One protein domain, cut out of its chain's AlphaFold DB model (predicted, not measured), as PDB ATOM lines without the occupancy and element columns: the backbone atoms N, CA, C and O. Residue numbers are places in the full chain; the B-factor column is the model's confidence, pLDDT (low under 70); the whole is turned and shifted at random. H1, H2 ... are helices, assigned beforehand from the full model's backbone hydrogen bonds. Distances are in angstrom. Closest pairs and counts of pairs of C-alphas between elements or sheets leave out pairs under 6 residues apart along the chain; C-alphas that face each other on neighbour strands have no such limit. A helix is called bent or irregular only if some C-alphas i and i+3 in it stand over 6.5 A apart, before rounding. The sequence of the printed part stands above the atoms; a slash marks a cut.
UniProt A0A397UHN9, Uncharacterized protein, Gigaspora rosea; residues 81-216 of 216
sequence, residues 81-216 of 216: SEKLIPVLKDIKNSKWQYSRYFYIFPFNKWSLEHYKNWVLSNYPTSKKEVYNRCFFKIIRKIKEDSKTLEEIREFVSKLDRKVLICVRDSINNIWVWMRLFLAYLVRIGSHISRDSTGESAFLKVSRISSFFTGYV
ATOM      1  N   SER A  81      67.947  98.901 105.926       74.69
ATOM      2  CA  SER A  81      67.665 100.168 106.620       74.69
ATOM      3  C   SER A  81      66.713 101.085 105.838       74.69
ATOM      4  O   SER A  81      66.007 101.880 106.446       74.69
ATOM      5  N   GLU A  82      66.637 100.945 104.511       74.81
ATOM      6  CA  GLU A  82      65.728 101.709 103.643       74.81
ATOM      7  C   GLU A  82      64.245 101.401 103.881       74.81
ATOM      8  O   GLU A  82      63.408 102.279 103.676       74.81
ATOM      9  N   LYS A  83      63.913 100.170 104.295       77.88
ATOM     10  CA  LYS A  83      62.538  99.792 104.668       77.88
ATOM     11  C   LYS A  83      62.159 100.332 106.050       77.88
ATOM     12  O   LYS A  83      61.029 100.749 106.258       77.88
ATOM     13  N   LEU A  84      63.124 100.368 106.967       79.50
ATOM     14  CA  LEU A  84      62.923 100.807 108.352       79.50
ATOM     15  C   LEU A  84      62.943 102.327 108.530       79.50
ATOM     16  O   LEU A  84      62.359 102.851 109.475       79.50
ATOM     17  N   ILE A  85      63.683 103.024 107.671       85.00
ATOM     18  CA  ILE A  85      63.949 104.457 107.778       85.00
ATOM     19  C   ILE A  85      63.652 105.074 106.409       85.00
ATOM     20  O   ILE A  85      64.571 105.258 105.601       85.00
ATOM     21  N   PRO A  86      62.373 105.373 106.114       83.81
ATOM     22  CA  PRO A  86      61.934 105.782 104.781       83.81
ATOM     23  C   PRO A  86      62.707 106.980 104.220       83.81
ATOM     24  O   PRO A  86      63.081 106.972 103.046       83.81
ATOM     25  N   VAL A  87      63.056 107.963 105.063       86.69
ATOM     26  CA  VAL A  87      63.839 109.146 104.655       86.69
ATOM     27  C   VAL A  87      65.221 108.808 104.068       86.69
ATOM     28  O   VAL A  87      65.813 109.615 103.342       86.69
ATOM     29  N   LEU A  88      65.763 107.609 104.321       87.75
ATOM     30  CA  LEU A  88      66.996 107.165 103.671       87.75
ATOM     31  C   LEU A  88      66.821 107.013 102.155       87.75
ATOM     32  O   LEU A  88      67.788 107.261 101.431       87.75
ATOM     33  N   LYS A  89      65.623 106.693 101.650       84.75
ATOM     34  CA  LYS A  89      65.347 106.656 100.202       84.75
ATOM     35  C   LYS A  89      65.580 108.036  99.572       84.75
ATOM     36  O   LYS A  89      66.320 108.156  98.596       84.75
ATOM     37  N   ASP A  90      65.081 109.094 100.207       82.88
ATOM     38  CA  ASP A  90      65.269 110.474  99.743       82.88
ATOM     39  C   ASP A  90      66.740 110.902  99.799       82.88
ATOM     40  O   ASP A  90      67.267 111.562  98.898       82.88
ATOM     41  N   ILE A  91      67.443 110.499 100.860       85.12
ATOM     42  CA  ILE A  91      68.869 110.796 101.021       85.12
ATOM     43  C   ILE A  91      69.700 110.089  99.939       85.12
ATOM     44  O   ILE A  91      70.658 110.685  99.435       85.12
ATOM     45  N   LYS A  92      69.319 108.875  99.529       81.44
ATOM     46  CA  LYS A  92      70.029 108.094  98.505       81.44
ATOM     47  C   LYS A  92      69.974 108.819  97.169       81.44
ATOM     48  O   LYS A  92      71.000 109.006  96.513       81.44
ATOM     49  N   ASN A  93      68.795 109.335  96.842       76.38
ATOM     50  CA  ASN A  93      68.539 110.094  95.623       76.38
ATOM     51  C   ASN A  93      69.267 111.451  95.611       76.38
ATOM     52  O   ASN A  93      69.642 111.947  94.552       76.38
ATOM     53  N   SER A  94      69.553 112.026  96.785       71.38
ATOM     54  CA  SER A  94      70.250 113.315  96.916       71.38
ATOM     55  C   SER A  94      71.768 113.286  96.655       71.38
ATOM     56  O   SER A  94      72.409 114.335  96.715       71.38
ATOM     57  N   LYS A  95      72.360 112.113  96.360       70.81
ATOM     58  CA  LYS A  95      73.792 111.914  96.021       70.81
ATOM     59  C   LYS A  95      74.802 112.427  97.062       70.81
ATOM     60  O   LYS A  95      75.906 112.847  96.716       70.81
ATOM     61  N   TRP A  96      74.485 112.391  98.355       80.25
ATOM     62  CA  TRP A  96      75.479 112.761  99.370       80.25
ATOM     63  C   TRP A  96      76.538 111.663  99.478       80.25
ATOM     64  O   TRP A  96      76.254 110.568  99.941       80.25
ATOM     65  N   GLN A  97      77.778 111.952  99.089       80.25
ATOM     66  CA  GLN A  97      78.845 110.942  98.986       80.25
ATOM     67  C   GLN A  97      79.049 110.094 100.256       80.25
ATOM     68  O   GLN A  97      79.296 108.888 100.182       80.25
ATOM     69  N   TYR A  98      78.884 110.703 101.431       87.25
ATOM     70  CA  TYR A  98      79.064 110.021 102.710       87.25
ATOM     71  C   TYR A  98      77.779 109.396 103.270       87.25
ATOM     72  O   TYR A  98      77.830 108.787 104.334       87.25
ATOM     73  N   SER A  99      76.625 109.533 102.602       88.94
ATOM     74  CA  SER A  99      75.387 108.893 103.068       88.94
ATOM     75  C   SER A  99      75.439 107.374 102.920       88.94
ATOM     76  O   SER A  99      74.789 106.680 103.692       88.94
ATOM     77  N   ARG A 100      76.270 106.857 102.000       89.12
ATOM     78  CA  ARG A 100      76.504 105.421 101.751       89.12
ATOM     79  C   ARG A 100      76.671 104.585 103.025       89.12
ATOM     80  O   ARG A 100      76.129 103.489 103.100       89.12
ATOM     81  N   TYR A 101      77.331 105.135 104.041       92.19
ATOM     82  CA  TYR A 101      77.464 104.514 105.358       92.19
ATOM     83  C   TYR A 101      76.132 104.006 105.944       92.19
ATOM     84  O   TYR A 101      76.059 102.880 106.427       92.19
ATOM     85  N   PHE A 102      75.070 104.811 105.862       90.69
ATOM     86  CA  PHE A 102      73.765 104.526 106.471       90.69
ATOM     87  C   PHE A 102      72.981 103.414 105.745       90.69
ATOM     88  O   PHE A 102      71.995 102.903 106.271       90.69
ATOM     89  N   TYR A 103      73.423 103.016 104.551       86.19
ATOM     90  CA  TYR A 103      72.845 101.902 103.788       86.19
ATOM     91  C   TYR A 103      73.669 100.624 103.928       86.19
ATOM     92  O   TYR A 103      73.134  99.529 103.813       86.19
ATOM     93  N   ILE A 104      74.977 100.767 104.155       87.38
ATOM     94  CA  ILE A 104      75.902  99.637 104.297       87.38
ATOM     95  C   ILE A 104      75.794  99.026 105.691       87.38
ATOM     96  O   ILE A 104      75.873  97.809 105.840       87.38
ATOM     97  N   PHE A 105      75.635  99.863 106.718       88.00
ATOM     98  CA  PHE A 105      75.589  99.399 108.097       88.00
ATOM     99  C   PHE A 105      74.180  99.514 108.677       88.00
ATOM    100  O   PHE A 105      73.541 100.554 108.497       88.00
ATOM    101  N   PRO A 106      73.717  98.504 109.436       85.81
ATOM    102  CA  PRO A 106      72.475  98.600 110.191       85.81
ATOM    103  C   PRO A 106      72.555  99.717 111.239       85.81
ATOM    104  O   PRO A 106      73.639 100.047 111.737       85.81
ATOM    105  N   PHE A 107      71.402 100.301 111.582       87.56
ATOM    106  CA  PHE A 107      71.340 101.490 112.439       87.56
ATOM    107  C   PHE A 107      71.977 101.277 113.812       87.56
ATOM    108  O   PHE A 107      72.633 102.168 114.343       87.56
ATOM    109  N   ASN A 108      71.884 100.064 114.347       84.88
ATOM    110  CA  ASN A 108      72.464  99.671 115.625       84.88
ATOM    111  C   ASN A 108      74.009  99.745 115.667       84.88
ATOM    112  O   ASN A 108      74.588  99.826 116.753       84.88
ATOM    113  N   LYS A 109      74.679  99.786 114.504       88.50
ATOM    114  CA  LYS A 109      76.134  99.983 114.349       88.50
ATOM    115  C   LYS A 109      76.520 101.436 114.077       88.50
ATOM    116  O   LYS A 109      77.715 101.738 113.952       88.50
ATOM    117  N   TRP A 110      75.551 102.342 113.955       90.69
ATOM    118  CA  TRP A 110      75.837 103.742 113.676       90.69
ATOM    119  C   TRP A 110      76.458 104.428 114.884       90.69
ATOM    120  O   TRP A 110      75.918 104.452 115.988       90.69
ATOM    121  N   SER A 111      77.607 105.047 114.653       91.38
ATOM    122  CA  SER A 111      78.213 105.986 115.588       91.38
ATOM    123  C   SER A 111      79.056 106.983 114.813       91.38
ATOM    124  O   SER A 111      79.553 106.669 113.733       91.38
ATOM    125  N   LEU A 112      79.255 108.176 115.375       91.38
ATOM    126  CA  LEU A 112      80.117 109.179 114.754       91.38
ATOM    127  C   LEU A 112      81.538 108.637 114.520       91.38
ATOM    128  O   LEU A 112      82.167 108.973 113.523       91.38
ATOM    129  N   GLU A 113      82.033 107.798 115.428       91.19
ATOM    130  CA  GLU A 113      83.380 107.236 115.347       91.19
ATOM    131  C   GLU A 113      83.503 106.166 114.268       91.19
ATOM    132  O   GLU A 113      84.381 106.237 113.411       91.19
ATOM    133  N   HIS A 114      82.559 105.228 114.232       94.06
ATOM    134  CA  HIS A 114      82.520 104.228 113.171       94.06
ATOM    135  C   HIS A 114      82.317 104.883 111.794       94.06
ATOM    136  O   HIS A 114      82.984 104.518 110.829       94.06
ATOM    137  N   TYR A 115      81.462 105.906 111.720       94.56
ATOM    138  CA  TYR A 115      81.262 106.715 110.521       94.56
ATOM    139  C   TYR A 115      82.546 107.408 110.055       94.56
ATOM    140  O   TYR A 115      82.899 107.297 108.884       94.56
ATOM    141  N   LYS A 116      83.270 108.084 110.959       93.75
ATOM    142  CA  LYS A 116      84.568 108.715 110.661       93.75
ATOM    143  C   LYS A 116      85.548 107.717 110.062       93.75
ATOM    144  O   LYS A 116      86.097 107.980 108.998       93.75
ATOM    145  N   ASN A 117      85.736 106.580 110.730       95.25
ATOM    146  CA  ASN A 117      86.693 105.563 110.303       95.25
ATOM    147  C   ASN A 117      86.328 105.020 108.920       95.25
ATOM    148  O   ASN A 117      87.190 104.913 108.048       95.25
ATOM    149  N   TRP A 118      85.041 104.760 108.684       96.19
ATOM    150  CA  TRP A 118      84.560 104.335 107.376       96.19
ATOM    151  C   TRP A 118      84.772 105.409 106.298       96.19
ATOM    152  O   TRP A 118      85.272 105.093 105.218       96.19
ATOM    153  N   VAL A 119      84.460 106.680 106.578       95.00
ATOM    154  CA  VAL A 119      84.663 107.780 105.621       95.00
ATOM    155  C   VAL A 119      86.139 107.952 105.284       95.00
ATOM    156  O   VAL A 119      86.464 108.019 104.106       95.00
ATOM    157  N   LEU A 120      87.030 107.993 106.275       94.56
ATOM    158  CA  LEU A 120      88.467 108.172 106.040       94.56
ATOM    159  C   LEU A 120      89.081 106.989 105.282       94.56
ATOM    160  O   LEU A 120      89.975 107.194 104.468       94.56
ATOM    161  N   SER A 121      88.555 105.778 105.482       95.12
ATOM    162  CA  SER A 121      88.992 104.591 104.736       95.12
ATOM    163  C   SER A 121      88.561 104.626 103.264       95.12
ATOM    164  O   SER A 121      89.301 104.173 102.401       95.12
ATOM    165  N   ASN A 122      87.373 105.163 102.960       93.75
ATOM    166  CA  ASN A 122      86.827 105.197 101.594       93.75
ATOM    167  C   ASN A 122      87.143 106.502 100.841       93.75
ATOM    168  O   ASN A 122      87.135 106.530  99.614       93.75
ATOM    169  N   TYR A 123      87.404 107.587 101.568       93.00
ATOM    170  CA  TYR A 123      87.620 108.931 101.039       93.00
ATOM    171  C   TYR A 123      88.735 109.646 101.833       93.00
ATOM    172  O   TYR A 123      88.446 110.579 102.595       93.00
ATOM    173  N   PRO A 124      90.013 109.254 101.670       91.19
ATOM    174  CA  PRO A 124      91.111 109.703 102.539       91.19
ATOM    175  C   PRO A 124      91.354 111.219 102.557       91.19
ATOM    176  O   PRO A 124      91.843 111.759 103.543       91.19
ATOM    177  N   THR A 125      90.982 111.931 101.490       92.00
ATOM    178  CA  THR A 125      91.144 113.391 101.365       92.00
ATOM    179  C   THR A 125      89.990 114.194 101.985       92.00
ATOM    180  O   THR A 125      89.935 115.421 101.860       92.00
ATOM    181  N   SER A 126      89.042 113.526 102.650       89.81
ATOM    182  CA  SER A 126      87.845 114.159 103.208       89.81
ATOM    183  C   SER A 126      88.154 115.050 104.406       89.81
ATOM    184  O   SER A 126      88.756 114.623 105.388       89.81
ATOM    185  N   LYS A 127      87.636 116.279 104.380       89.44
ATOM    186  CA  LYS A 127      87.721 117.208 105.514       89.44
ATOM    187  C   LYS A 127      86.731 116.834 106.621       89.44
ATOM    188  O   LYS A 127      85.552 116.579 106.344       89.44
ATOM    189  N   LYS A 128      87.196 116.890 107.875       88.00
ATOM    190  CA  LYS A 128      86.437 116.546 109.089       88.00
ATOM    191  C   LYS A 128      85.097 117.257 109.192       88.00
ATOM    192  O   LYS A 128      84.079 116.652 109.519       88.00
ATOM    193  N   GLU A 129      85.088 118.539 108.873       84.88
ATOM    194  CA  GLU A 129      83.924 119.411 108.974       84.88
ATOM    195  C   GLU A 129      82.826 118.975 107.999       84.88
ATOM    196  O   GLU A 129      81.639 119.045 108.321       84.88
ATOM    197  N   VAL A 130      83.215 118.487 106.817       88.06
ATOM    198  CA  VAL A 130      82.286 118.127 105.741       88.06
ATOM    199  C   VAL A 130      81.572 116.819 106.066       88.06
ATOM    200  O   VAL A 130      80.342 116.770 106.004       88.06
ATOM    201  N   TYR A 131      82.307 115.767 106.446       89.06
ATOM    202  CA  TYR A 131      81.661 114.496 106.779       89.06
ATOM    203  C   TYR A 131      80.893 114.581 108.102       89.06
ATOM    204  O   TYR A 131      79.784 114.061 108.180       89.06
ATOM    205  N   ASN A 132      81.381 115.318 109.108       90.00
ATOM    206  CA  ASN A 132      80.618 115.530 110.342       90.00
ATOM    207  C   ASN A 132      79.292 116.237 110.048       90.00
ATOM    208  O   ASN A 132      78.239 115.788 110.497       90.00
ATOM    209  N   ARG A 133      79.317 117.309 109.243       88.19
ATOM    210  CA  ARG A 133      78.096 118.010 108.823       88.19
ATOM    211  C   ARG A 133      77.127 117.065 108.114       88.19
ATOM    212  O   ARG A 133      75.931 117.130 108.374       88.19
ATOM    213  N   CYS A 134      77.633 116.198 107.237       90.19
ATOM    214  CA  CYS A 134      76.821 115.198 106.547       90.19
ATOM    215  C   CYS A 134      76.148 114.235 107.535       90.19
ATOM    216  O   CYS A 134      74.927 114.088 107.488       90.19
ATOM    217  N   PHE A 135      76.916 113.671 108.473       91.69
ATOM    218  CA  PHE A 135      76.404 112.790 109.523       91.69
ATOM    219  C   PHE A 135      75.251 113.443 110.289       91.69
ATOM    220  O   PHE A 135      74.135 112.934 110.255       91.69
ATOM    221  N   PHE A 136      75.467 114.614 110.899       89.50
ATOM    222  CA  PHE A 136      74.426 115.272 111.702       89.50
ATOM    223  C   PHE A 136      73.222 115.710 110.884       89.50
ATOM    224  O   PHE A 136      72.092 115.638 111.359       89.50
ATOM    225  N   LYS A 137      73.430 116.125 109.635       90.00
ATOM    226  CA  LYS A 137      72.319 116.492 108.760       90.00
ATOM    227  C   LYS A 137      71.437 115.280 108.431       90.00
ATOM    228  O   LYS A 137      70.227 115.453 108.335       90.00
ATOM    229  N   ILE A 138      72.008 114.081 108.293       91.50
ATOM    230  CA  ILE A 138      71.251 112.830 108.114       91.50
ATOM    231  C   ILE A 138      70.543 112.432 109.413       91.50
ATOM    232  O   ILE A 138      69.336 112.220 109.389       91.50
ATOM    233  N   ILE A 139      71.254 112.413 110.545       91.88
ATOM    234  CA  ILE A 139      70.679 112.131 111.874       91.88
ATOM    235  C   ILE A 139      69.469 113.036 112.152       91.88
ATOM    236  O   ILE A 139      68.413 112.553 112.553       91.88
ATOM    237  N   ARG A 140      69.587 114.338 111.865       90.25
ATOM    238  CA  ARG A 140      68.494 115.304 112.018       90.25
ATOM    239  C   ARG A 140      67.293 114.974 111.130       90.25
ATOM    240  O   ARG A 140      66.175 114.967 111.628       90.25
ATOM    241  N   LYS A 141      67.517 114.656 109.851       91.00
ATOM    242  CA  LYS A 141      66.440 114.252 108.931       91.00
ATOM    243  C   LYS A 141      65.686 113.017 109.427       91.00
ATOM    244  O   LYS A 141      64.468 113.006 109.378       91.00
ATOM    245  N   ILE A 142      66.402 112.012 109.930       91.31
ATOM    246  CA  ILE A 142      65.793 110.789 110.484       91.31
ATOM    247  C   ILE A 142      64.966 111.104 111.732       91.31
ATOM    248  O   ILE A 142      63.881 110.573 111.916       91.31
ATOM    249  N   LYS A 143      65.446 112.010 112.584       89.94
ATOM    250  CA  LYS A 143      64.715 112.441 113.781       89.94
ATOM    251  C   LYS A 143      63.425 113.203 113.450       89.94
ATOM    252  O   LYS A 143      62.445 113.087 114.187       89.94
ATOM    253  N   GLU A 144      63.454 114.007 112.392       89.69
ATOM    254  CA  GLU A 144      62.319 114.806 111.912       89.69
ATOM    255  C   GLU A 144      61.304 113.975 111.111       89.69
ATOM    256  O   GLU A 144      60.167 114.410 110.950       89.69
ATOM    257  N   ASP A 145      61.686 112.785 110.640       89.31
ATOM    258  CA  ASP A 145      60.805 111.893 109.890       89.31
ATOM    259  C   ASP A 145      59.826 111.168 110.821       89.31
ATOM    260  O   ASP A 145      60.194 110.237 111.538       89.31
ATOM    261  N   SER A 146      58.559 111.582 110.787       86.31
ATOM    262  CA  SER A 146      57.486 110.972 111.580       86.31
ATOM    263  C   SER A 146      57.173 109.532 111.175       86.31
ATOM    264  O   SER A 146      56.531 108.829 111.944       86.31
ATOM    265  N   LYS A 147      57.605 109.096 109.983       85.94
ATOM    266  CA  LYS A 147      57.419 107.720 109.496       85.94
ATOM    267  C   LYS A 147      58.490 106.757 110.002       85.94
ATOM    268  O   LYS A 147      58.364 105.551 109.834       85.94
ATOM    269  N   THR A 148      59.574 107.270 110.581       87.12
ATOM    270  CA  THR A 148      60.592 106.416 111.191       87.12
ATOM    271  C   THR A 148      60.096 105.936 112.556       87.12
ATOM    272  O   THR A 148      59.613 106.737 113.355       87.12
ATOM    273  N   LEU A 149      60.284 104.644 112.852       87.50
ATOM    274  CA  LEU A 149      59.946 104.047 114.150       87.50
ATOM    275  C   LEU A 149      60.496 104.870 115.324       87.50
ATOM    276  O   LEU A 149      61.673 105.251 115.330       87.50
ATOM    277  N   GLU A 150      59.666 105.095 116.343       88.75
ATOM    278  CA  GLU A 150      60.030 105.923 117.499       88.75
ATOM    279  C   GLU A 150      61.288 105.396 118.199       88.75
ATOM    280  O   GLU A 150      62.195 106.164 118.502       88.75
ATOM    281  N   GLU A 151      61.438 104.079 118.350       88.50
ATOM    282  CA  GLU A 151      62.630 103.468 118.950       88.50
ATOM    283  C   GLU A 151      63.917 103.779 118.172       88.50
ATOM    284  O   GLU A 151      64.988 103.977 118.762       88.50
ATOM    285  N   ILE A 152      63.823 103.861 116.841       88.38
ATOM    286  CA  ILE A 152      64.941 104.268 115.988       88.38
ATOM    287  C   ILE A 152      65.199 105.766 116.168       88.38
ATOM    288  O   ILE A 152      66.356 106.164 116.326       88.38
ATOM    289  N   ARG A 153      64.158 106.607 116.214       89.62
ATOM    290  CA  ARG A 153      64.291 108.056 116.457       89.62
ATOM    291  C   ARG A 153      64.910 108.352 117.825       89.62
ATOM    292  O   ARG A 153      65.783 109.221 117.929       89.62
ATOM    293  N   GLU A 154      64.549 107.599 118.858       88.56
ATOM    294  CA  GLU A 154      65.157 107.665 120.188       88.56
ATOM    295  C   GLU A 154      66.633 107.253 120.164       88.56
ATOM    296  O   GLU A 154      67.485 107.925 120.758       88.56
ATOM    297  N   PHE A 155      66.962 106.157 119.473       87.88
ATOM    298  CA  PHE A 155      68.345 105.722 119.289       87.88
ATOM    299  C   PHE A 155      69.178 106.800 118.577       87.88
ATOM    300  O   PHE A 155      70.225 107.216 119.078       87.88
ATOM    301  N   VAL A 156      68.677 107.312 117.453       88.75
ATOM    302  CA  VAL A 156      69.301 108.367 116.644       88.75
ATOM    303  C   VAL A 156      69.472 109.657 117.454       88.75
ATOM    304  O   VAL A 156      70.524 110.295 117.388       88.75
ATOM    305  N   SER A 157      68.513 109.999 118.317       84.88
ATOM    306  CA  SER A 157      68.605 111.160 119.215       84.88
ATOM    307  C   SER A 157      69.769 111.065 120.212       84.88
ATOM    308  O   SER A 157      70.325 112.087 120.624       84.88
ATOM    309  N   LYS A 158      70.204 109.851 120.579       86.00
ATOM    310  CA  LYS A 158      71.397 109.645 121.425       86.00
ATOM    311  C   LYS A 158      72.699 109.901 120.658       86.00
ATOM    312  O   LYS A 158      73.690 110.297 121.273       86.00
ATOM    313  N   LEU A 159      72.704 109.716 119.334       84.25
ATOM    314  CA  LEU A 159      73.858 110.006 118.473       84.25
ATOM    315  C   LEU A 159      74.093 111.515 118.320       84.25
ATOM    316  O   LEU A 159      75.241 111.950 118.239       84.25
ATOM    317  N   ASP A 160      73.018 112.301 118.350       73.50
ATOM    318  CA  ASP A 160      73.041 113.765 118.278       73.50
ATOM    319  C   ASP A 160      73.627 114.403 119.559       73.50
ATOM    320  O   ASP A 160      74.503 115.272 119.518       73.50
ATOM    321  N   ARG A 161      73.234 113.893 120.739       60.97
ATOM    322  CA  ARG A 161      73.645 114.442 122.050       60.97
ATOM    323  C   ARG A 161      75.152 114.396 122.323       60.97
ATOM    324  O   ARG A 161      75.654 115.270 123.030       60.97
ATOM    325  N   LYS A 162      75.896 113.438 121.756       55.47
ATOM    326  CA  LYS A 162      77.364 113.377 121.928       55.47
ATOM    327  C   LYS A 162      78.077 114.615 121.366       55.47
ATOM    328  O   LYS A 162      79.173 114.937 121.818       55.47
ATOM    329  N   VAL A 163      77.455 115.342 120.435       52.00
ATOM    330  CA  VAL A 163      78.031 116.556 119.843       52.00
ATOM    331  C   VAL A 163      77.644 117.830 120.564       52.00
ATOM    332  O   VAL A 163      78.496 118.702 120.661       52.00
ATOM    333  N   LEU A 164      76.465 117.921 121.180       48.81
ATOM    334  CA  LEU A 164      76.192 119.024 122.110       48.81
ATOM    335  C   LEU A 164      77.197 119.041 123.265       48.81
ATOM    336  O   LEU A 164      77.666 120.110 123.632       48.81
ATOM    337  N   ILE A 165      77.587 117.873 123.782       49.38
ATOM    338  CA  ILE A 165      78.628 117.770 124.813       49.38
ATOM    339  C   ILE A 165      79.985 118.209 124.243       49.38
ATOM    340  O   ILE A 165      80.591 119.124 124.777       49.38
ATOM    341  N   CYS A 166      80.415 117.674 123.095       44.81
ATOM    342  CA  CYS A 166      81.719 118.012 122.506       44.81
ATOM    343  C   CYS A 166      81.836 119.485 122.043       44.81
ATOM    344  O   CYS A 166      82.891 120.106 122.188       44.81
ATOM    345  N   VAL A 167      80.758 120.068 121.508       53.22
ATOM    346  CA  VAL A 167      80.680 121.486 121.122       53.22
ATOM    347  C   VAL A 167      80.635 122.366 122.363       53.22
ATOM    348  O   VAL A 167      81.366 123.349 122.413       53.22
ATOM    349  N   ARG A 168      79.858 121.998 123.389       46.44
ATOM    350  CA  ARG A 168      79.854 122.702 124.676       46.44
ATOM    351  C   ARG A 168      81.226 122.659 125.340       46.44
ATOM    352  O   ARG A 168      81.682 123.695 125.793       46.44
ATOM    353  N   ASP A 169      81.918 121.525 125.323       49.25
ATOM    354  CA  ASP A 169      83.267 121.389 125.884       49.25
ATOM    355  C   ASP A 169      84.296 122.206 125.087       49.25
ATOM    356  O   ASP A 169      85.163 122.856 125.666       49.25
ATOM    357  N   SER A 170      84.162 122.256 123.757       53.66
ATOM    358  CA  SER A 170      85.006 123.101 122.898       53.66
ATOM    359  C   SER A 170      84.755 124.595 123.136       53.66
ATOM    360  O   SER A 170      85.703 125.366 123.245       53.66
ATOM    361  N   ILE A 171      83.490 125.006 123.269       61.06
ATOM    362  CA  ILE A 171      83.096 126.382 123.600       61.06
ATOM    363  C   ILE A 171      83.582 126.749 125.007       61.06
ATOM    364  O   ILE A 171      84.183 127.803 125.184       61.06
ATOM    365  N   ASN A 172      83.399 125.869 125.993       55.91
ATOM    366  CA  ASN A 172      83.888 126.059 127.358       55.91
ATOM    367  C   ASN A 172      85.411 126.233 127.384       55.91
ATOM    368  O   ASN A 172      85.909 127.133 128.054       55.91
ATOM    369  N   ASN A 173      86.151 125.438 126.605       64.00
ATOM    370  CA  ASN A 173      87.596 125.601 126.466       64.00
ATOM    371  C   ASN A 173      87.963 126.961 125.856       64.00
ATOM    372  O   ASN A 173      88.846 127.634 126.382       64.00
ATOM    373  N   ILE A 174      87.271 127.414 124.805       71.75
ATOM    374  CA  ILE A 174      87.489 128.751 124.222       71.75
ATOM    375  C   ILE A 174      87.236 129.853 125.263       71.75
ATOM    376  O   ILE A 174      88.052 130.762 125.402       71.75
ATOM    377  N   TRP A 175      86.160 129.750 126.047       68.81
ATOM    378  CA  TRP A 175      85.863 130.696 127.129       68.81
ATOM    379  C   TRP A 175      86.939 130.711 128.220       68.81
ATOM    380  O   TRP A 175      87.305 131.784 128.706       68.81
ATOM    381  N   VAL A 176      87.484 129.549 128.593       73.38
ATOM    382  CA  VAL A 176      88.608 129.448 129.538       73.38
ATOM    383  C   VAL A 176      89.853 130.138 128.977       73.38
ATOM    384  O   VAL A 176      90.472 130.941 129.675       73.38
ATOM    385  N   TRP A 177      90.184 129.907 127.704       75.88
ATOM    386  CA  TRP A 177      91.306 130.572 127.034       75.88
ATOM    387  C   TRP A 177      91.123 132.090 126.950       75.88
ATOM    388  O   TRP A 177      92.058 132.829 127.253       75.88
ATOM    389  N   MET A 178      89.920 132.570 126.624       75.25
ATOM    390  CA  MET A 178      89.614 134.004 126.628       75.25
ATOM    391  C   MET A 178      89.783 134.621 128.021       75.25
ATOM    392  O   MET A 178      90.357 135.702 128.138       75.25
ATOM    393  N   ARG A 179      89.354 133.936 129.093       76.50
ATOM    394  CA  ARG A 179      89.558 134.409 130.475       76.50
ATOM    395  C   ARG A 179      91.036 134.494 130.850       76.50
ATOM    396  O   ARG A 179      91.454 135.499 131.420       76.50
ATOM    397  N   LEU A 180      91.826 133.471 130.521       74.75
ATOM    398  CA  LEU A 180      93.267 133.461 130.795       74.75
ATOM    399  C   LEU A 180      94.001 134.552 130.008       74.75
ATOM    400  O   LEU A 180      94.853 135.244 130.564       74.75
ATOM    401  N   PHE A 181      93.630 134.753 128.744       77.44
ATOM    402  CA  PHE A 181      94.183 135.808 127.901       77.44
ATOM    403  C   PHE A 181      93.856 137.209 128.440       77.44
ATOM    404  O   PHE A 181      94.749 138.044 128.562       77.44
ATOM    405  N   LEU A 182      92.607 137.459 128.850       76.38
ATOM    406  CA  LEU A 182      92.217 138.726 129.476       76.38
ATOM    407  C   LEU A 182      92.954 138.965 130.805       76.38
ATOM    408  O   LEU A 182      93.451 140.065 131.032       76.38
ATOM    409  N   ALA A 183      93.092 137.943 131.658       74.94
ATOM    410  CA  ALA A 183      93.842 138.050 132.912       74.94
ATOM    411  C   ALA A 183      95.334 138.359 132.680       74.94
ATOM    412  O   ALA A 183      95.929 139.160 133.403       74.94
ATOM    413  N   TYR A 184      95.930 137.764 131.644       74.31
ATOM    414  CA  TYR A 184      97.300 138.046 131.223       74.31
ATOM    415  C   TYR A 184      97.469 139.494 130.738       74.31
ATOM    416  O   TYR A 184      98.398 140.176 131.170       74.31
ATOM    417  N   LEU A 185      96.537 140.003 129.924       74.50
ATOM    418  CA  LEU A 185      96.541 141.401 129.478       74.50
ATOM    419  C   LEU A 185      96.394 142.391 130.642       74.50
ATOM    420  O   LEU A 185      97.102 143.396 130.669       74.50
ATOM    421  N   VAL A 186      95.539 142.102 131.629       75.06
ATOM    422  CA  VAL A 186      95.414 142.923 132.850       75.06
ATOM    423  C   VAL A 186      96.727 142.939 133.637       75.06
ATOM    424  O   VAL A 186      97.157 144.001 134.084       75.06
ATOM    425  N   ARG A 187      97.400 141.787 133.759       70.44
ATOM    426  CA  ARG A 187      98.684 141.659 134.465       70.44
ATOM    427  C   ARG A 187      99.839 142.362 133.747       70.44
ATOM    428  O   ARG A 187     100.733 142.880 134.403       70.44
ATOM    429  N   ILE A 188      99.840 142.402 132.417       71.00
ATOM    430  CA  ILE A 188     100.819 143.191 131.654       71.00
ATOM    431  C   ILE A 188     100.495 144.684 131.741       71.00
ATOM    432  O   ILE A 188     101.393 145.496 131.951       71.00
ATOM    433  N   GLY A 189      99.219 145.059 131.639       58.41
ATOM    434  CA  GLY A 189      98.779 146.447 131.765       58.41
ATOM    435  C   GLY A 189      99.107 147.059 133.131       58.41
ATOM    436  O   GLY A 189      99.468 148.232 133.202       58.41
ATOM    437  N   SER A 190      99.071 146.266 134.209       54.44
ATOM    438  CA  SER A 190      99.511 146.705 135.539       54.44
ATOM    439  C   SER A 190     101.033 146.869 135.663       54.44
ATOM    440  O   SER A 190     101.479 147.638 136.509       54.44
ATOM    441  N   HIS A 191     101.828 146.218 134.807       50.88
ATOM    442  CA  HIS A 191     103.280 146.426 134.721       50.88
ATOM    443  C   HIS A 191     103.679 147.616 133.830       50.88
ATOM    444  O   HIS A 191     104.738 148.196 134.051       50.88
ATOM    445  N   ILE A 192     102.839 148.007 132.864       51.12
ATOM    446  CA  ILE A 192     103.102 149.115 131.923       51.12
ATOM    447  C   ILE A 192     102.605 150.476 132.462       51.12
ATOM    448  O   ILE A 192     102.949 151.526 131.929       51.12
ATOM    449  N   SER A 193     101.858 150.509 133.573       49.00
ATOM    450  CA  SER A 193     101.376 151.755 134.193       49.00
ATOM    451  C   SER A 193     102.450 152.479 135.024       49.00
ATOM    452  O   SER A 193     102.279 152.716 136.221       49.00
ATOM    453  N   ARG A 194     103.540 152.877 134.371       50.62
ATOM    454  CA  ARG A 194     104.388 154.010 134.758       50.62
ATOM    455  C   ARG A 194     104.843 154.710 133.481       50.62
ATOM    456  O   ARG A 194     105.992 154.580 133.101       50.62
ATOM    457  N   ASP A 195     103.927 155.414 132.822       46.34
ATOM    458  CA  ASP A 195     104.304 156.489 131.907       46.34
ATOM    459  C   ASP A 195     103.188 157.531 131.748       46.34
ATOM    460  O   ASP A 195     102.025 157.325 132.100       46.34
ATOM    461  N   SER A 196     103.606 158.712 131.313       47.12
ATOM    462  CA  SER A 196     103.290 160.035 131.863       47.12
ATOM    463  C   SER A 196     102.096 160.779 131.244       47.12
ATOM    464  O   SER A 196     102.064 162.006 131.269       47.12
ATOM    465  N   THR A 197     101.080 160.084 130.722       52.78
ATOM    466  CA  THR A 197      99.969 160.745 129.991       52.78
ATOM    467  C   THR A 197      98.570 160.554 130.577       52.78
ATOM    468  O   THR A 197      97.584 160.778 129.884       52.78
ATOM    469  N   GLY A 198      98.443 160.195 131.858       49.31
ATOM    470  CA  GLY A 198      97.227 160.466 132.648       49.31
ATOM    471  C   GLY A 198      95.922 159.754 132.250       49.31
ATOM    472  O   GLY A 198      94.929 159.913 132.951       49.31
ATOM    473  N   GLU A 199      95.899 158.924 131.207       46.06
ATOM    474  CA  GLU A 199      94.823 157.960 130.958       46.06
ATOM    475  C   GLU A 199      95.346 156.542 131.182       46.06
ATOM    476  O   GLU A 199      96.099 155.983 130.384       46.06
ATOM    477  N   SER A 200      94.934 155.949 132.301       50.06
ATOM    478  CA  SER A 200      95.311 154.588 132.658       50.06
ATOM    479  C   SER A 200      94.765 153.592 131.628       50.06
ATOM    480  O   SER A 200      93.551 153.476 131.445       50.06
ATOM    481  N   ALA A 201      95.652 152.808 131.002       50.66
ATOM    482  CA  ALA A 201      95.298 151.672 130.139       50.66
ATOM    483  C   ALA A 201      94.298 150.701 130.809       50.66
ATOM    484  O   ALA A 201      93.527 150.014 130.136       50.66
ATOM    485  N   PHE A 202      94.247 150.719 132.143       48.50
ATOM    486  CA  PHE A 202      93.302 149.996 132.987       48.50
ATOM    487  C   PHE A 202      91.827 150.353 132.702       48.50
ATOM    488  O   PHE A 202      90.967 149.472 132.697       48.50
ATOM    489  N   LEU A 203      91.519 151.617 132.379       48.25
ATOM    490  CA  LEU A 203      90.153 152.069 132.070       48.25
ATOM    491  C   LEU A 203      89.659 151.580 130.697       48.25
ATOM    492  O   LEU A 203      88.467 151.306 130.537       48.25
ATOM    493  N   LYS A 204      90.558 151.398 129.718       52.25
ATOM    494  CA  LYS A 204      90.210 150.848 128.392       52.25
ATOM    495  C   LYS A 204      89.929 149.343 128.444       52.25
ATOM    496  O   LYS A 204      88.981 148.888 127.812       52.25
ATOM    497  N   VAL A 205      90.687 148.585 129.241       51.38
ATOM    498  CA  VAL A 205      90.469 147.135 129.418       51.38
ATOM    499  C   VAL A 205      89.203 146.850 130.242       51.38
ATOM    500  O   VAL A 205      88.440 145.944 129.905       51.38
ATOM    501  N   SER A 206      88.915 147.675 131.257       49.53
ATOM    502  CA  SER A 206      87.693 147.577 132.073       49.53
ATOM    503  C   SER A 206      86.402 147.727 131.249       49.53
ATOM    504  O   SER A 206      85.482 146.922 131.395       49.53
ATOM    505  N   ARG A 207      86.358 148.667 130.288       49.44
ATOM    506  CA  ARG A 207      85.197 148.844 129.386       49.44
ATOM    507  C   ARG A 207      84.936 147.650 128.466       49.44
ATOM    508  O   ARG A 207      83.785 147.387 128.125       49.44
ATOM    509  N   ILE A 208      85.980 146.926 128.067       51.50
ATOM    510  CA  ILE A 208      85.839 145.719 127.242       51.50
ATOM    511  C   ILE A 208      85.307 144.570 128.108       51.50
ATOM    512  O   ILE A 208      84.391 143.868 127.692       51.50
ATOM    513  N   SER A 209      85.797 144.433 129.346       46.53
ATOM    514  CA  SER A 209      85.306 143.433 130.305       46.53
ATOM    515  C   SER A 209      83.813 143.587 130.613       46.53
ATOM    516  O   SER A 209      83.093 142.590 130.615       46.53
ATOM    517  N   SER A 210      83.325 144.816 130.832       47.84
ATOM    518  CA  SER A 210      81.903 145.067 131.123       47.84
ATOM    519  C   SER A 210      80.972 144.762 129.946       47.84
ATOM    520  O   SER A 210      79.799 144.463 130.156       47.84
ATOM    521  N   PHE A 211      81.482 144.808 128.712       49.34
ATOM    522  CA  PHE A 211      80.701 144.507 127.508       49.34
ATOM    523  C   PHE A 211      80.396 143.005 127.369       49.34
ATOM    524  O   PHE A 211      79.363 142.632 126.822       49.34
ATOM    525  N   PHE A 212      81.264 142.137 127.899       44.62
ATOM    526  CA  PHE A 212      81.100 140.681 127.822       44.62
ATOM    527  C   PHE A 212      80.338 140.073 129.007       44.62
ATOM    528  O   PHE A 212      79.813 138.972 128.883       44.62
ATOM    529  N   THR A 213      80.235 140.771 130.142       45.00
ATOM    530  CA  THR A 213      79.460 140.312 131.313       45.00
ATOM    531  C   THR A 213      77.983 140.715 131.279       45.00
ATOM    532  O   THR A 213      77.228 140.284 132.141       45.00
ATOM    533  N   GLY A 214      77.564 141.540 130.312       39.31
ATOM    534  CA  GLY A 214      76.185 142.035 130.181       39.31
ATOM    535  C   GLY A 214      75.217 141.124 129.412       39.31
ATOM    536  O   GLY A 214      74.047 141.466 129.294       39.31
ATOM    537  N   TYR A 215      75.685 139.988 128.890       41.56
ATOM    538  CA  TYR A 215      74.846 138.947 128.287       41.56
ATOM    539  C   TYR A 215      74.831 137.721 129.214       41.56
ATOM    540  O   TYR A 215      75.572 136.761 129.002       41.56
ATOM    541  N   VAL A 216      74.023 137.797 130.273       37.84
ATOM    542  CA  VAL A 216      73.555 136.649 131.068       37.84
ATOM    543  C   VAL A 216      72.064 136.507 130.826       37.84
ATOM    544  O   VAL A 216      71.384 137.557 130.852       37.84
TER     545      VAL A 216
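AT A GLANCE: This is residues 81 to 216 of the 216 residues of an uncharacterized protein of Gigaspora rosea (UniProt A0A397UHN9). One very long helix, H6, makes the long axis of this model; at its first end sits a small head of five shorter, crossed helices, H1 to H5, and past its far end the chain folds back into a hairpin with H7. In the head, H5 packs on the first part of H6, and H2, H3 and H4 pack on H5, while residues 164 to 178 of H6 stand free as a bare shaft. The printed part has 136 residues with seven named helices, H1 to H7 in order along the chain, and no named strand: all helix. The whole is extended, a rod with a radius of gyration of the C-alphas of 23.9 A and spans of 77 by 34 by 23 A.

IN THESE COORDINATES: Find C-alpha 150 at (60.030, 105.923, 117.499); from there H6, residues 150 to 192, runs 62.7 A to C-alpha 192 at (103.102, 149.115, 131.923). Beyond it look for H7, residues 201 to 212, 18.1 A long, ending at (81.100, 140.681, 127.822). Before H6 comes H5, residues 128 to 144, 24.3 A long, and before that H4, residues 112 to 122, 15.3 A. H3 is residues 97 to 104, H2 residues 87 to 93, and H1 residues 81 to 84, starting at (67.665, 100.168, 106.620). H3 is only just irregular: C-alphas 97 and 100 are 6.6 A apart.

HOW THE PARTS SIT: Start on H6: its residues 153 to 160 alone touch H5, closest at C-alphas Arg 153 and Lys 143, 5.2 A, at a steep tilt of 45 degrees, opposite ways. At its other end H6 forms a helical hairpin with H7, at a shallow tilt of 15 degrees; residues 186 to 190 of H6 alone touch residues 201 to 205 of H7, closest at C-alphas Gly 189 and Ala 201, 6.5 A. H3 and H5 are the hub, touching four helices each. They touch each other at a steep tilt of 53 degrees, closest at C-alphas Tyr 98 and Tyr 131, 6.6 A. H4 touches H5, closest at C-alphas Leu 112 and Phe 135, 7.4 A. H2 touches H5, closest at C-alphas Val 87 and Ile 142, 6.4 A. H1 only just touches H3, with 3 pairs of C-alphas within 8 A, closest at Ser 81 and Tyr 103, 6.2 A. H5 and H7 are apart. In H2, H4 and H5 every O i to N i+4 pair is within hydrogen-bond range; in H6 34 of 39 are, in H7 5 of 8, and in H3 1 of 4, beside 3 of 5 O i to N i+3 pairs; H1 is too short for an i+4 pair.

THE WHOLE: The C-alphas farthest apart, Lys 83 and Ser 196, are 77.6 A apart. The printed part has no cut, and no link is long. Mean pLDDT of the printed part is 74.8; look for values under 70 at residues 161 to 173, 175 and 189 to 216.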